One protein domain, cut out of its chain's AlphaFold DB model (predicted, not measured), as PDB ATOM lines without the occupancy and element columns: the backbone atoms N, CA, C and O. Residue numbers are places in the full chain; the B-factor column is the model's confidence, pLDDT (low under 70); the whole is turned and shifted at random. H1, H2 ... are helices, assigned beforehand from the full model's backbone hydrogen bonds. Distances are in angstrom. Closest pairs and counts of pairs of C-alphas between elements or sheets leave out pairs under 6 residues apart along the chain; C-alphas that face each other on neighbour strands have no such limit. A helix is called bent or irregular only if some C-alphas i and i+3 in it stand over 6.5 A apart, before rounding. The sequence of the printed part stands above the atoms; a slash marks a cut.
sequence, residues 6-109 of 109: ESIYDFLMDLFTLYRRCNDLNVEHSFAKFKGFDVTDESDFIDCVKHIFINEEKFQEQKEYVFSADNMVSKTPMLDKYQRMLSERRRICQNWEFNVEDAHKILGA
ATOM      1  N   GLU A   6     -38.975 -33.411  -2.721       74.25
ATOM      2  CA  GLU A   6     -38.442 -34.708  -3.160       74.25
ATOM      3  C   GLU A   6     -37.796 -35.489  -2.000       74.25
ATOM      4  O   GLU A   6     -38.065 -36.671  -1.821       74.25
ATOM      5  N   SER A   7     -37.045 -34.811  -1.121       88.50
ATOM      6  CA  SER A   7     -36.427 -35.458   0.047       88.50
ATOM      7  C   SER A   7     -37.444 -35.952   1.083       88.50
ATOM      8  O   SER A   7     -37.223 -36.988   1.710       88.50
ATOM      9  N   ILE A   8     -38.565 -35.240   1.255       94.00
ATOM     10  CA  ILE A   8     -39.657 -35.654   2.150       94.00
ATOM     11  C   ILE A   8     -40.380 -36.862   1.559       94.00
ATOM     12  O   ILE A   8     -40.661 -37.825   2.272       94.00
ATOM     13  N   TYR A   9     -40.644 -36.823   0.255       95.31
ATOM     14  CA  TYR A   9     -41.303 -37.905  -0.458       95.31
ATOM     15  C   TYR A   9     -40.518 -39.215  -0.353       95.31
ATOM     16  O   TYR A   9     -41.056 -40.215   0.124       95.31
ATOM     17  N   ASP A  10     -39.229 -39.201  -0.703       95.06
ATOM     18  CA  ASP A  10     -38.370 -40.390  -0.640       95.06
ATOM     19  C   ASP A  10     -38.267 -40.943   0.785       95.06
ATOM     20  O   ASP A  10     -38.338 -42.153   1.013       95.06
ATOM     21  N   PHE A  11     -38.171 -40.048   1.771       96.38
ATOM     22  CA  PHE A  11     -38.178 -40.420   3.178       96.38
ATOM     23  C   PHE A  11     -39.464 -41.155   3.584       96.38
ATOM     24  O   PHE A  11     -39.400 -42.182   4.264       96.38
ATOM     25  N   LEU A  12     -40.631 -40.657   3.166       97.12
ATOM     26  CA  LEU A  12     -41.913 -41.289   3.472       97.12
ATOM     27  C   LEU A  12     -42.093 -42.611   2.721       97.12
ATOM     28  O   LEU A  12     -42.597 -43.569   3.306       97.12
ATOM     29  N   MET A  13     -41.632 -42.709   1.471       97.06
ATOM     30  CA  MET A  13     -41.634 -43.963   0.712       97.06
ATOM     31  C   MET A  13     -40.833 -45.056   1.431       97.06
ATOM     32  O   MET A  13     -41.314 -46.185   1.578       97.06
ATOM     33  N   ASP A  14     -39.647 -44.715   1.937       96.94
ATOM     34  CA  ASP A  14     -38.835 -45.600   2.773       96.94
ATOM     35  C   ASP A  14     -39.579 -45.971   4.069       96.94
ATOM     36  O   ASP A  14     -39.662 -47.144   4.444       96.94
ATOM     37  N   LEU A  15     -40.158 -44.989   4.761       97.38
ATOM     38  CA  LEU A  15     -40.854 -45.204   6.028       97.38
ATOM     39  C   LEU A  15     -42.062 -46.147   5.889       97.38
ATOM     40  O   LEU A  15     -42.214 -47.085   6.673       97.38
ATOM     41  N   PHE A  16     -42.906 -45.951   4.877       97.44
ATOM     42  CA  PHE A  16     -44.065 -46.815   4.646       97.44
ATOM     43  C   PHE A  16     -43.670 -48.199   4.127       97.44
ATOM     44  O   PHE A  16     -44.294 -49.200   4.495       97.44
ATOM     45  N   THR A  17     -42.571 -48.299   3.373       96.94
ATOM     46  CA  THR A  17     -41.985 -49.595   3.001       96.94
ATOM     47  C   THR A  17     -41.505 -50.365   4.231       96.94
ATOM     48  O   THR A  17     -41.764 -51.567   4.329       96.94
ATOM     49  N   LEU A  18     -40.879 -49.686   5.203       97.38
ATOM     50  CA  LEU A  18     -40.509 -50.282   6.490       97.38
ATOM     51  C   LEU A  18     -41.743 -50.834   7.208       97.38
ATOM     52  O   LEU A  18     -41.757 -52.010   7.572       97.38
ATOM     53  N   TYR A  19     -42.797 -50.027   7.359       96.94
ATOM     54  CA  TYR A  19     -44.020 -50.476   8.029       96.94
ATOM     55  C   TYR A  19     -44.698 -51.647   7.319       96.94
ATOM     56  O   TYR A  19     -45.190 -52.557   7.984       96.94
ATOM     57  N   ARG A  20     -44.676 -51.683   5.981       96.12
ATOM     58  CA  ARG A  20     -45.225 -52.807   5.210       96.12
ATOM     59  C   ARG A  20     -44.482 -54.093   5.543       96.12
ATOM     60  O   ARG A  20     -45.113 -55.088   5.874       96.12
ATOM     61  N   ARG A  21     -43.147 -54.047   5.552       96.12
ATOM     62  CA  ARG A  21     -42.314 -55.199   5.923       96.12
ATOM     63  C   ARG A  21     -42.533 -55.644   7.367       96.12
ATOM     64  O   ARG A  21     -42.616 -56.840   7.622       96.12
ATOM     65  N   CYS A  22     -42.666 -54.711   8.309       96.19
ATOM     66  CA  CYS A  22     -43.002 -55.050   9.695       96.19
ATOM     67  C   CYS A  22     -44.371 -55.738   9.805       96.19
ATOM     68  O   CYS A  22     -44.522 -56.658  10.607       96.19
ATOM     69  N   ASN A  23     -45.345 -55.323   8.991       94.69
ATOM     70  CA  ASN A  23     -46.660 -55.953   8.930       94.69
ATOM     71  C   ASN A  23     -46.598 -57.365   8.322       94.69
ATOM     72  O   ASN A  23     -47.158 -58.286   8.905       94.69
ATOM     73  N   ASP A  24     -45.858 -57.561   7.224       95.25
ATOM     74  CA  ASP A  24     -45.645 -58.883   6.604       95.25
ATOM     75  C   ASP A  24     -45.037 -59.896   7.596       95.25
ATOM     76  O   ASP A  24     -45.347 -61.086   7.571       95.25
ATOM     77  N   LEU A  25     -44.174 -59.408   8.491       96.06
ATOM     78  CA  LEU A  25     -43.500 -60.188   9.528       96.06
ATOM     79  C   LEU A  25     -44.307 -60.330  10.831       96.06
ATOM     80  O   LEU A  25     -43.839 -61.003  11.746       96.06
ATOM     81  N   ASN A  26     -45.490 -59.713  10.935       95.31
ATOM     82  CA  ASN A  26     -46.306 -59.656  12.155       95.31
ATOM     83  C   ASN A  26     -45.528 -59.155  13.390       95.31
ATOM     84  O   ASN A  26     -45.613 -59.727  14.475       95.31
ATOM     85  N   VAL A  27     -44.736 -58.090  13.229       95.88
ATOM     86  CA  VAL A  27     -43.885 -57.557  14.306       95.88
ATOM     87  C   VAL A  27     -44.728 -56.866  15.379       95.88
ATOM     88  O   VAL A  27     -45.381 -55.852  15.127       95.88
ATOM     89  N   GLU A  28     -44.640 -57.357  16.612       95.56
ATOM     90  CA  GLU A  28     -45.284 -56.747  17.775       95.56
ATOM     91  C   GLU A  28     -44.380 -55.679  18.402       95.56
ATOM     92  O   GLU A  28     -43.564 -55.944  19.283       95.56
ATOM     93  N   HIS A  29     -44.509 -54.430  17.950       95.06
ATOM     94  CA  HIS A  29     -43.756 -53.315  18.521       95.06
ATOM     95  C   HIS A  29     -44.574 -52.025  18.537       95.06
ATOM     96  O   HIS A  29     -45.347 -51.740  17.624       95.06
ATOM     97  N   SER A  30     -44.363 -51.190  19.559       92.56
ATOM     98  CA  SER A  30     -45.123 -49.946  19.731       92.56
ATOM     99  C   SER A  30     -44.943 -48.959  18.572       92.56
ATOM    100  O   SER A  30     -45.819 -48.132  18.352       92.56
ATOM    101  N   PHE A  31     -43.832 -49.051  17.839       94.88
ATOM    102  CA  PHE A  31     -43.525 -48.278  16.630       94.88
ATOM    103  C   PHE A  31     -43.609 -49.112  15.342       94.88
ATOM    104  O   PHE A  31     -43.036 -48.717  14.343       94.88
ATOM    105  N   ALA A  32     -44.290 -50.263  15.335       94.50
ATOM    106  CA  ALA A  32     -44.511 -51.037  14.103       94.50
ATOM    107  C   ALA A  32     -45.566 -50.408  13.172       94.50
ATOM    108  O   ALA A  32     -45.742 -50.862  12.045       94.50
ATOM    109  N   LYS A  33     -46.271 -49.372  13.642       93.12
ATOM    110  CA  LYS A  33     -47.272 -48.614  12.887       93.12
ATOM    111  C   LYS A  33     -46.964 -47.123  12.955       93.12
ATOM    112  O   LYS A  33     -46.382 -46.643  13.930       93.12
ATOM    113  N   PHE A  34     -47.403 -46.414  11.922       95.00
ATOM    114  CA  PHE A  34     -47.281 -44.968  11.809       95.00
ATOM    115  C   PHE A  34     -47.987 -44.242  12.966       95.00
ATOM    116  O   PHE A  34     -49.083 -44.635  13.364       95.00
ATOM    117  N   LYS A  35     -47.360 -43.186  13.500       93.44
ATOM    118  CA  LYS A  35     -47.873 -42.412  14.647       93.44
ATOM    119  C   LYS A  35     -48.155 -40.943  14.345       93.44
ATOM    120  O   LYS A  35     -48.368 -40.171  15.272       93.44
ATOM    121  N   GLY A  36     -48.138 -40.557  13.075       94.50
ATOM    122  CA  GLY A  36     -48.271 -39.158  12.696       94.50
ATOM    123  C   GLY A  36     -46.975 -38.366  12.839       94.50
ATOM    124  O   GLY A  36     -45.895 -38.932  13.054       94.50
ATOM    125  N   PHE A  37     -47.137 -37.056  12.701       95.19
ATOM    126  CA  PHE A  37     -46.119 -36.014  12.813       95.19
ATOM    127  C   PHE A  37     -46.674 -34.830  13.618       95.19
ATOM    128  O   PHE A  37     -47.891 -34.662  13.719       95.19
ATOM    129  N   ASP A  38     -45.798 -34.026  14.208       92.94
ATOM    130  CA  ASP A  38     -46.184 -32.813  14.930       92.94
ATOM    131  C   ASP A  38     -46.648 -31.710  13.961       92.94
ATOM    132  O   ASP A  38     -45.965 -31.373  12.998       92.94
ATOM    133  N   VAL A  39     -47.822 -31.123  14.201       87.31
ATOM    134  CA  VAL A  39     -48.405 -30.124  13.280       87.31
ATOM    135  C   VAL A  39     -47.618 -28.812  13.266       87.31
ATOM    136  O   VAL A  39     -47.678 -28.083  12.280       87.31
ATOM    137  N   THR A  40     -46.907 -28.491  14.346       86.69
ATOM    138  CA  THR A  40     -46.195 -27.217  14.500       86.69
ATOM    139  C   THR A  40     -44.913 -27.211  13.682       86.69
ATOM    140  O   THR A  40     -44.646 -26.242  12.975       86.69
ATOM    141  N   ASP A  41     -44.149 -28.303  13.763       85.69
ATOM    142  CA  ASP A  41     -42.791 -28.374  13.212       85.69
ATOM    143  C   ASP A  41     -42.666 -29.313  11.995       85.69
ATOM    144  O   ASP A  41     -41.686 -29.242  11.253       85.69
ATOM    145  N   GLU A  42     -43.641 -30.200  11.762       91.00
ATOM    146  CA  GLU A  42     -43.556 -31.292  10.780       91.00
ATOM    147  C   GLU A  42     -44.752 -31.303   9.798       91.00
ATOM    148  O   GLU A  42     -45.046 -32.323   9.166       91.00
ATOM    149  N   SER A  43     -45.438 -30.163   9.620       90.44
ATOM    150  CA  SER A  43     -46.627 -30.035   8.756       90.44
ATOM    151  C   SER A  43     -46.396 -30.481   7.309       90.44
ATOM    152  O   SER A  43     -47.256 -31.141   6.726       90.44
ATOM    153  N   ASP A  44     -45.217 -30.197   6.746       93.31
ATOM    154  CA  ASP A  44     -44.862 -30.582   5.372       93.31
ATOM    155  C   ASP A  44     -44.856 -32.110   5.188       93.31
ATOM    156  O   ASP A  44     -45.216 -32.623   4.124       93.31
ATOM    157  N   PHE A  45     -44.502 -32.862   6.237       94.38
ATOM    158  CA  PHE A  45     -44.562 -34.321   6.216       94.38
ATOM    159  C   PHE A  45     -46.010 -34.804   6.223       94.38
ATOM    160  O   PHE A  45     -46.344 -35.707   5.462       94.38
ATOM    161  N   ILE A  46     -46.883 -34.189   7.028       93.12
ATOM    162  CA  ILE A  46     -48.316 -34.524   7.070       93.12
ATOM    163  C   ILE A  46     -48.949 -34.329   5.689       93.12
ATOM    164  O   ILE A  46     -49.675 -35.201   5.205       93.12
ATOM    165  N   ASP A  47     -48.663 -33.207   5.035       93.06
ATOM    166  CA  ASP A  47     -49.219 -32.918   3.714       93.06
ATOM    167  C   ASP A  47     -48.664 -33.855   2.637       93.06
ATOM    168  O   ASP A  47     -49.412 -34.298   1.759       93.06
ATOM    169  N   CYS A  48     -47.400 -34.266   2.750       94.88
ATOM    170  CA  CYS A  48     -46.838 -35.283   1.867       94.88
ATOM    171  C   CYS A  48     -47.450 -36.679   2.114       94.88
ATOM    172  O   CYS A  48     -47.768 -37.379   1.152       94.88
ATOM    173  N   VAL A  49     -47.732 -37.070   3.366       94.69
ATOM    174  CA  VAL A  49     -48.472 -38.315   3.666       94.69
ATOM    175  C   VAL A  49     -49.855 -38.285   3.011       94.69
ATOM    176  O   VAL A  49     -50.236 -39.246   2.341       94.69
ATOM    177  N   LYS A  50     -50.595 -37.174   3.137       93.38
ATOM    178  CA  LYS A  50     -51.892 -37.011   2.457       93.38
ATOM    179  C   LYS A  50     -51.747 -37.169   0.950       93.38
ATOM    180  O   LYS A  50     -52.533 -37.894   0.349       93.38
ATOM    181  N   HIS A  51     -50.741 -36.538   0.346       94.56
ATOM    182  CA  HIS A  51     -50.489 -36.655  -1.086       94.56
ATOM    183  C   HIS A  51     -50.284 -38.117  -1.519       94.56
ATOM    184  O   HIS A  51     -50.967 -38.587  -2.429       94.56
ATOM    185  N   ILE A  52     -49.429 -38.862  -0.813       95.25
ATOM    186  CA  ILE A  52     -49.131 -40.274  -1.102       95.25
ATOM    187  C   ILE A  52     -50.393 -41.151  -1.004       95.25
ATOM    188  O   ILE A  52     -50.642 -41.985  -1.875       95.25
ATOM    189  N   PHE A  53     -51.208 -40.973   0.039       94.44
ATOM    190  CA  PHE A  53     -52.350 -41.859   0.306       94.44
ATOM    191  C   PHE A  53     -53.643 -41.474  -0.416       94.44
ATOM    192  O   PHE A  53     -54.468 -42.353  -0.675       94.44
ATOM    193  N   ILE A  54     -53.852 -40.182  -0.684       93.25
ATOM    194  CA  ILE A  54     -55.096 -39.643  -1.252       93.25
ATOM    195  C   ILE A  54     -54.943 -39.377  -2.747       93.25
ATOM    196  O   ILE A  54     -55.843 -39.719  -3.505       93.25
ATOM    197  N   ASN A  55     -53.827 -38.781  -3.177       94.12
ATOM    198  CA  ASN A  55     -53.657 -38.377  -4.574       94.12
ATOM    199  C   ASN A  55     -53.002 -39.481  -5.408       94.12
ATOM    200  O   ASN A  55     -53.434 -39.723  -6.531       94.12
ATOM    201  N   GLU A  56     -51.960 -40.131  -4.882       96.06
ATOM    202  CA  GLU A  56     -51.273 -41.226  -5.586       96.06
ATOM    203  C   GLU A  56     -51.855 -42.611  -5.283       96.06
ATOM    204  O   GLU A  56     -51.484 -43.585  -5.936       96.06
ATOM    205  N   GLU A  57     -52.724 -42.707  -4.275       95.25
ATOM    206  CA  GLU A  57     -53.337 -43.959  -3.819       95.25
ATOM    207  C   GLU A  57     -52.310 -45.077  -3.538       95.25
ATOM    208  O   GLU A  57     -52.559 -46.260  -3.771       95.25
ATOM    209  N   LYS A  58     -51.135 -44.727  -2.998       95.31
ATOM    210  CA  LYS A  58     -50.119 -45.709  -2.589       95.31
ATOM    211  C   LYS A  58     -50.396 -46.258  -1.194       95.31
ATOM    212  O   LYS A  58     -51.127 -45.649  -0.414       95.31
ATOM    213  N   PHE A  59     -49.816 -47.425  -0.901       94.69
ATOM    214  CA  PHE A  59     -49.885 -48.099   0.402       94.69
ATOM    215  C   PHE A  59     -51.317 -48.246   0.952       94.69
ATOM    216  O   PHE A  59     -51.553 -48.093   2.149       94.69
ATOM    217  N   GLN A  60     -52.311 -48.510   0.096       94.62
ATOM    218  CA  GLN A  60     -53.715 -48.562   0.532       94.62
ATOM    219  C   GLN A  60     -53.973 -49.657   1.575       94.62
ATOM    220  O   GLN A  60     -54.862 -49.500   2.409       94.62
ATOM    221  N   GLU A  61     -53.152 -50.709   1.606       93.75
ATOM    222  CA  GLU A  61     -53.150 -51.732   2.657       93.75
ATOM    223  C   GLU A  61     -52.841 -51.169   4.056       93.75
ATOM    224  O   GLU A  61     -53.155 -51.790   5.067       93.75
ATOM    225  N   GLN A  62     -52.241 -49.979   4.124       93.56
ATOM    226  CA  GLN A  62     -51.855 -49.291   5.355       93.56
ATOM    227  C   GLN A  62     -52.838 -48.186   5.767       93.56
ATOM    228  O   GLN A  62     -52.754 -47.649   6.873       93.56
ATOM    229  N   LYS A  63     -53.786 -47.845   4.888       91.12
ATOM    230  CA  LYS A  63     -54.668 -46.679   5.021       91.12
ATOM    231  C   LYS A  63     -55.419 -46.655   6.348       91.12
ATOM    232  O   LYS A  63     -55.432 -45.634   7.027       91.12
ATOM    233  N   GLU A  64     -56.007 -47.777   6.746       88.06
ATOM    234  CA  GLU A  64     -56.824 -47.852   7.962       88.06
ATOM    235  C   GLU A  64     -56.050 -47.400   9.210       88.06
ATOM    236  O   GLU A  64     -56.548 -46.585   9.993       88.06
ATOM    237  N   TYR A  65     -54.805 -47.856   9.381       88.00
ATOM    238  CA  TYR A  65     -54.019 -47.477  10.554       88.00
ATOM    239  C   TYR A  65     -53.360 -46.098  10.425       88.00
ATOM    240  O   TYR A  65     -53.121 -45.445  11.437       88.00
ATOM    241  N   VAL A  66     -53.079 -45.626   9.206       88.44
ATOM    242  CA  VAL A  66     -52.517 -44.283   8.985       88.44
ATOM    243  C   VAL A  66     -53.539 -43.197   9.320       88.44
ATOM    244  O   VAL A  66     -53.209 -42.240  10.017       88.44
ATOM    245  N   PHE A  67     -54.792 -43.355   8.885       85.19
ATOM    246  CA  PHE A  67     -55.845 -42.369   9.150       85.19
ATOM    247  C   PHE A  67     -56.418 -42.457  10.570       85.19
ATOM    248  O   PHE A  67     -56.897 -41.455  11.096       85.19
ATOM    249  N   SER A  68     -56.330 -43.617  11.228       81.38
ATOM    250  CA  SER A  68     -56.733 -43.758  12.637       81.38
ATOM    251  C   SER A  68     -55.690 -43.248  13.639       81.38
ATOM    252  O   SER A  68     -56.018 -43.083  14.814       81.38
ATOM    253  N   ALA A  69     -54.468 -42.932  13.196       78.25
ATOM    254  CA  ALA A  69     -53.439 -42.278  14.006       78.25
ATOM    255  C   ALA A  69     -53.732 -40.776  14.187       78.25
ATOM    256  O   ALA A  69     -52.979 -39.936  13.703       78.25
ATOM    257  N   ASP A  70     -54.863 -40.450  14.822       80.06
ATOM    258  CA  ASP A  70     -55.312 -39.077  15.115       80.06
ATOM    259  C   ASP A  70     -55.231 -38.148  13.882       80.06
ATOM    260  O   ASP A  70     -54.687 -37.049  13.934       80.06
ATOM    261  N   ASN A  71     -55.704 -38.625  12.721       79.38
ATOM    262  CA  ASN A  71     -55.581 -37.931  11.429       79.38
ATOM    263  C   ASN A  71     -54.135 -37.550  11.047       79.38
ATOM    264  O   ASN A  71     -53.902 -36.477  10.491       79.38
ATOM    265  N   MET A  72     -53.177 -38.451  11.287       85.81
ATOM    266  CA  MET A  72     -51.744 -38.278  10.997       85.81
ATOM    267  C   MET A  72     -51.045 -37.250  11.902       85.81
ATOM    268  O   MET A  72     -49.929 -36.825  11.593       85.81
ATOM    269  N   VAL A  73     -51.662 -36.886  13.028       89.00
ATOM    270  CA  VAL A  73     -51.106 -35.945  14.004       89.00
ATOM    271  C   VAL A  73     -50.490 -36.691  15.183       89.00
ATOM    272  O   VAL A  73     -51.116 -37.536  15.817       89.00
ATOM    273  N   SER A  74     -49.250 -36.341  15.505       89.19
ATOM    274  CA  SER A  74     -48.569 -36.756  16.725       89.19
ATOM    275  C   SER A  74     -48.579 -35.616  17.741       89.19
ATOM    276  O   SER A  74     -48.501 -34.445  17.387       89.19
ATOM    277  N   LYS A  75     -48.623 -35.967  19.030       88.00
ATOM    278  CA  LYS A  75     -48.473 -35.013  20.148       88.00
ATOM    279  C   LYS A  75     -47.012 -34.668  20.456       88.00
ATOM    280  O   LYS A  75     -46.747 -33.901  21.376       88.00
ATOM    281  N   THR A  76     -46.080 -35.321  19.769       87.75
ATOM    282  CA  THR A  76     -44.636 -35.153  19.942       87.75
ATOM    283  C   THR A  76     -43.937 -35.225  18.584       87.75
ATOM    284  O   THR A  76     -44.367 -36.041  17.763       87.75
ATOM    285  N   PRO A  77     -42.828 -34.496  18.369       91.50
ATOM    286  CA  PRO A  77     -42.022 -34.614  17.154       91.50
ATOM    287  C   PRO A  77     -41.577 -36.057  16.896       91.50
ATOM    288  O   PRO A  77     -41.122 -36.752  17.812       91.50
ATOM    289  N   MET A  78     -41.729 -36.518  15.656       94.75
ATOM    290  CA  MET A  78     -41.489 -37.912  15.266       94.75
ATOM    291  C   MET A  78     -40.383 -38.076  14.222       94.75
ATOM    292  O   MET A  78     -39.869 -39.186  14.052       94.75
ATOM    293  N   LEU A  79     -39.972 -36.996  13.557       94.06
ATOM    294  CA  LEU A  79     -38.990 -37.019  12.480       94.06
ATOM    295  C   LEU A  79     -37.674 -37.665  12.922       94.06
ATOM    296  O   LEU A  79     -37.221 -38.619  12.288       94.06
ATOM    297  N   ASP A  80     -37.112 -37.231  14.051       94.75
ATOM    298  CA  ASP A  80     -35.857 -37.771  14.590       94.75
ATOM    299  C   ASP A  80     -35.950 -39.269  14.904       94.75
ATOM    300  O   ASP A  80     -34.977 -40.017  14.762       94.75
ATOM    301  N   LYS A  81     -37.121 -39.737  15.355       96.75
ATOM    302  CA  LYS A  81     -37.360 -41.158  15.635       96.75
ATOM    303  C   LYS A  81     -37.381 -41.956  14.332       96.75
ATOM    304  O   LYS A  81     -36.664 -42.943  14.204       96.75
ATOM    305  N   TYR A  82     -38.142 -41.507  13.340       97.62
ATOM    306  CA  TYR A  82     -38.220 -42.172  12.039       97.62
ATOM    307  C   TYR A  82     -36.880 -42.145  11.281       97.62
ATOM    308  O   TYR A  82     -36.500 -43.139  10.662       97.62
ATOM    309  N   GLN A  83     -36.109 -41.058  11.374       96.62
ATOM    310  CA  GLN A  83     -34.764 -40.973  10.796       96.62
ATOM    311  C   GLN A  83     -33.796 -41.982  11.419       96.62
ATOM    312  O   GLN A  83     -33.016 -42.611  10.693       96.62
ATOM    313  N   ARG A  84     -33.854 -42.171  12.744       97.94
ATOM    314  CA  ARG A  84     -33.070 -43.196  13.444       97.94
ATOM    315  C   ARG A  84     -33.465 -44.598  13.008       97.94
ATOM    316  O   ARG A  84     -32.583 -45.363  12.631       97.94
ATOM    317  N   MET A  85     -34.763 -44.890  12.928       98.00
ATOM    318  CA  MET A  85     -35.269 -46.167  12.415       98.00
ATOM    319  C   MET A  85     -34.758 -46.450  10.994       98.00
ATOM    320  O   MET A  85     -34.193 -47.508  10.728       98.00
ATOM    321  N   LEU A  86     -34.879 -45.495  10.067       97.38
ATOM    322  CA  LEU A  86     -34.413 -45.693   8.689       97.38
ATOM    323  C   LEU A  86     -32.889 -45.819   8.584       97.38
ATOM    324  O   LEU A  86     -32.395 -46.563   7.736       97.38
ATOM    325  N   SER A  87     -32.143 -45.119   9.436       96.75
ATOM    326  CA  SER A  87     -30.684 -45.227   9.484       96.75
ATOM    327  C   SER A  87     -30.232 -46.570  10.049       96.75
ATOM    328  O   SER A  87     -29.340 -47.197   9.481       96.75
ATOM    329  N   GLU A  88     -30.896 -47.057  11.095       97.75
ATOM    330  CA  GLU A  88     -30.643 -48.378  11.666       97.75
ATOM    331  C   GLU A  88     -31.000 -49.489  10.675       97.75
ATOM    332  O   GLU A  88     -30.225 -50.424  10.469       97.75
ATOM    333  N   ARG A  89     -32.108 -49.330   9.946       97.12
ATOM    334  CA  ARG A  89     -32.472 -50.219   8.840       97.12
ATOM    335  C   ARG A  89     -31.378 -50.268   7.780       97.12
ATOM    336  O   ARG A  89     -31.007 -51.370   7.398       97.12
ATOM    337  N   ARG A  90     -30.823 -49.127   7.340       95.38
ATOM    338  CA  ARG A  90     -29.694 -49.081   6.379       95.38
ATOM    339  C   ARG A  90     -28.441 -49.786   6.895       95.38
ATOM    340  O   ARG A  90     -27.695 -50.347   6.096       95.38
ATOM    341  N   ARG A  91     -28.198 -49.736   8.208       95.62
ATOM    342  CA  ARG A  91     -27.061 -50.398   8.862       95.62
ATOM    343  C   ARG A  91     -27.223 -51.917   8.885       95.62
ATOM    344  O   ARG A  91     -26.240 -52.626   8.700       95.62
ATOM    345  N   ILE A  92     -28.444 -52.394   9.121       95.00
ATOM    346  CA  ILE A  92     -28.757 -53.822   9.242       95.00
ATOM    347  C   ILE A  92     -28.962 -54.475   7.869       95.00
ATOM    348  O   ILE A  92     -28.455 -55.566   7.628       95.00
ATOM    349  N   CYS A  93     -29.674 -53.813   6.953       90.50
ATOM    350  CA  CYS A  93     -30.025 -54.370   5.649       90.50
ATOM    351  C   CYS A  93     -30.064 -53.300   4.544       90.50
ATOM    352  O   CYS A  93     -30.603 -52.203   4.709       90.50
ATOM    353  N   GLN A  94     -29.535 -53.639   3.367       83.19
ATOM    354  CA  GLN A  94     -29.576 -52.749   2.198       83.19
ATOM    355  C   GLN A  94     -30.752 -53.049   1.253       83.19
ATOM    356  O   GLN A  94     -31.231 -52.139   0.584       83.19
ATOM    357  N   ASN A  95     -31.281 -54.279   1.261       89.38
ATOM    358  CA  ASN A  95     -32.253 -54.759   0.264       89.38
ATOM    359  C   ASN A  95     -33.686 -54.933   0.797       89.38
ATOM    360  O   ASN A  95     -34.477 -55.647   0.188       89.38
ATOM    361  N   TRP A  96     -34.038 -54.318   1.933       92.75
ATOM    362  CA  TRP A  96     -35.353 -54.505   2.581       92.75
ATOM    363  C   TRP A  96     -35.663 -55.949   2.999       92.75
ATOM    364  O   TRP A  96     -36.831 -56.324   3.140       92.75
ATOM    365  N   GLU A  97     -34.618 -56.749   3.190       91.69
ATOM    366  CA  GLU A  97     -34.686 -58.102   3.727       91.69
ATOM    367  C   GLU A  97     -34.141 -58.080   5.153       91.69
ATOM    368  O   GLU A  97     -32.954 -57.842   5.370       91.69
ATOM    369  N   PHE A  98     -35.030 -58.279   6.120       95.69
ATOM    370  CA  PHE A  98     -34.713 -58.377   7.539       95.69
ATOM    371  C   PHE A  98     -35.724 -59.308   8.215       95.69
ATOM    372  O   PHE A  98     -36.839 -59.482   7.721       95.69
ATOM    373  N   ASN A  99     -35.327 -59.940   9.319       96.50
ATOM    374  CA  ASN A  99     -36.203 -60.818  10.097       96.50
ATOM    375  C   ASN A  99     -36.880 -60.051  11.254       96.50
ATOM    376  O   ASN A  99     -36.705 -58.842  11.413       96.50
ATOM    377  N   VAL A 100     -37.664 -60.754  12.078       97.25
ATOM    378  CA  VAL A 100     -38.371 -60.159  13.226       97.25
ATOM    379  C   VAL A 100     -37.404 -59.539  14.244       97.25
ATOM    380  O   VAL A 100     -37.648 -58.430  14.713       97.25
ATOM    381  N   GLU A 101     -36.289 -60.200  14.567       96.88
ATOM    382  CA  GLU A 101     -35.298 -59.691  15.529       96.88
ATOM    383  C   GLU A 101     -34.675 -58.373  15.048       96.88
ATOM    384  O   GLU A 101     -34.548 -57.408  15.805       96.88
ATOM    385  N   ASP A 102     -34.338 -58.310  13.765       97.69
ATOM    386  CA  ASP A 102     -33.819 -57.108  13.126       97.69
ATOM    387  C   ASP A 102     -34.864 -55.994  13.085       97.69
ATOM    388  O   ASP A 102     -34.542 -54.842  13.378       97.69
ATOM    389  N   ALA A 103     -36.130 -56.326  12.819       97.56
ATOM    390  CA  ALA A 103     -37.220 -55.361  12.904       97.56
ATOM    391  C   ALA A 103     -37.313 -54.748  14.311       97.56
ATOM    392  O   ALA A 103     -37.420 -53.532  14.437       97.56
ATOM    393  N   HIS A 104     -37.188 -55.540  15.379       97.94
ATOM    394  CA  HIS A 104     -37.163 -55.000  16.742       97.94
ATOM    395  C   HIS A 104     -35.993 -54.033  16.978       97.94
ATOM    396  O   HIS A 104     -36.191 -52.990  17.604       97.94
ATOM    397  N   LYS A 105     -34.797 -54.325  16.449       97.62
ATOM    398  CA  LYS A 105     -33.639 -53.414  16.535       97.62
ATOM    399  C   LYS A 105     -33.906 -52.103  15.794       97.62
ATOM    400  O   LYS A 105     -33.716 -51.032  16.364       97.62
ATOM    401  N   ILE A 106     -34.421 -52.195  14.566       98.12
ATOM    402  CA  ILE A 106     -34.776 -51.042  13.727       98.12
ATOM    403  C   ILE A 106     -35.793 -50.152  14.435       98.12
ATOM    404  O   ILE A 106     -35.589 -48.948  14.562       98.12
ATOM    405  N   LEU A 107     -36.894 -50.738  14.911       97.31
ATOM    406  CA  LEU A 107     -37.972 -49.991  15.551       97.31
ATOM    407  C   LEU A 107     -37.569 -49.456  16.942       97.31
ATOM    408  O   LEU A 107     -38.180 -48.504  17.440       97.31
ATOM    409  N   GLY A 108     -36.542 -50.042  17.564       96.88
ATOM    410  CA  GLY A 108     -35.980 -49.636  18.851       96.88
ATOM    411  C   GLY A 108     -35.070 -48.400  18.808       96.88
ATOM    412  O   GLY A 108     -34.970 -47.718  19.825       96.88
ATOM    413  N   ALA A 109     -34.472 -48.071  17.657       95.25
ATOM    414  CA  ALA A 109     -33.538 -46.942  17.475       95.25
ATOM    415  C   ALA A 109     -34.183 -45.558  17.656       95.25
ATOM    416  O   ALA A 109     -33.635 -44.686  18.375       95.25
TER     417      ALA A 109
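What this domain is: This is residues 6 to 109 of the 109 residues of an uncharacterized protein of Shewanella sp. GutDb-MelDb (UniProt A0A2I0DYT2). The longest helix, H1, runs through the middle, with a helical hairpin of H4 and H5 on one side and H2 with the short, irregular H3 on the other. H2 crosses the early part of H1 and H4 crosses it further along, while residues 25 to 42, a long stretch with no named element, join the end of H1 to the beginning of H2. The printed part has 104 residues with five named helices, H1 to H5 in that order along the chain, and no named strand; the class is all helix. The whole is compact and rounded, with a radius of gyration of the C-alphas of 12.9 A and spans of 32 by 26 by 25 A.

How they stand to each other: Begin at the first printed residue with H1, residues 6 to 24, whose centre is 5.3 A from the mean of the C-alphas, the nearest of the five. Next along the printed part comes H2, residues 43 to 55, which touches H1; look at Ile 8 and Phe 45, whose C-alphas are the closest of the two helices at 6.5 A. H1 touches H2 with residues 8 to 12 alone, and H2 touches H1 with residues 44 to 49 alone; the two run the same way at a steep tilt of 65 degrees. Residues 60 to 68 are H3, which touches no helix. It is close to H1 but not clearly touching, with the C-alphas of Arg 20 and Gln 62 the closest at 7.5 A and the lines about perpendicular at 82 degrees. It is also close to H2 but not clearly touching, and there the closest C-alphas, those of Phe 53 and Gln 60, are 6.8 A apart. Go on to H4, residues 79 to 92: it touches H1 with residues 82 to 86 alone, against residues 14 to 18 of H1. The closest C-alphas, those of Leu 15 and Leu 86, are 7.0 A apart, and the two run the same way at a steep tilt of 65 degrees. H5, residues 100 to 108, forms a hairpin with H4; they run opposite ways at a tilt of 35.2 degrees, only just steep, and their closest C-alphas, those of Met 85 and Ile 106, are 5.1 A apart. H5 is close to H1 but not clearly touching, with Cys 22 and Ala 103 the closest C-alphas at 6.6 A. The helix packing is mostly crossed: none of the three touching pairs is at a shallow tilt. H2 and H4 are apart, and so are H3 and H5. In H1, H2, H4 and H5 every O i to N i+4 pair is within hydrogen-bond range; in H3 3 of 5 are.

Where its parts are: Find C-alpha 6 at (-38.442, -34.708, -3.160); from there H1 runs 27.0 A to C-alpha 24. H2 begins at C-alpha 43, at (-46.627, -30.035, 8.756), and covers 17.2 A; it is neither bent nor irregular, but only just: C-alphas 52 and 55 are 6.0 A apart. H3 measures 13.4 A from C-alpha 60 to C-alpha 68 and is irregular, with C-alphas 61 and 64 standing 7.5 A apart. H4 runs 19.9 A from C-alpha 79 to C-alpha 92. H5 measures 12.2 A and ends at C-alpha 108, at (-35.980, -49.636, 18.851).

The domain as a whole: Look for the two C-alphas farthest apart at Thr 40 and Asn 99, 35.3 A from each other. The printed part runs from residue 6 to residue 109, the chain's last, and has no cut. The link from H1 to H2 is long, with 18 residues, and the link from H2 to H3 is tight, with 4; those from H3 to H4 and from H4 to H5 are short. The mean pLDDT of the printed part is 93.3, and no printed residue is under 70.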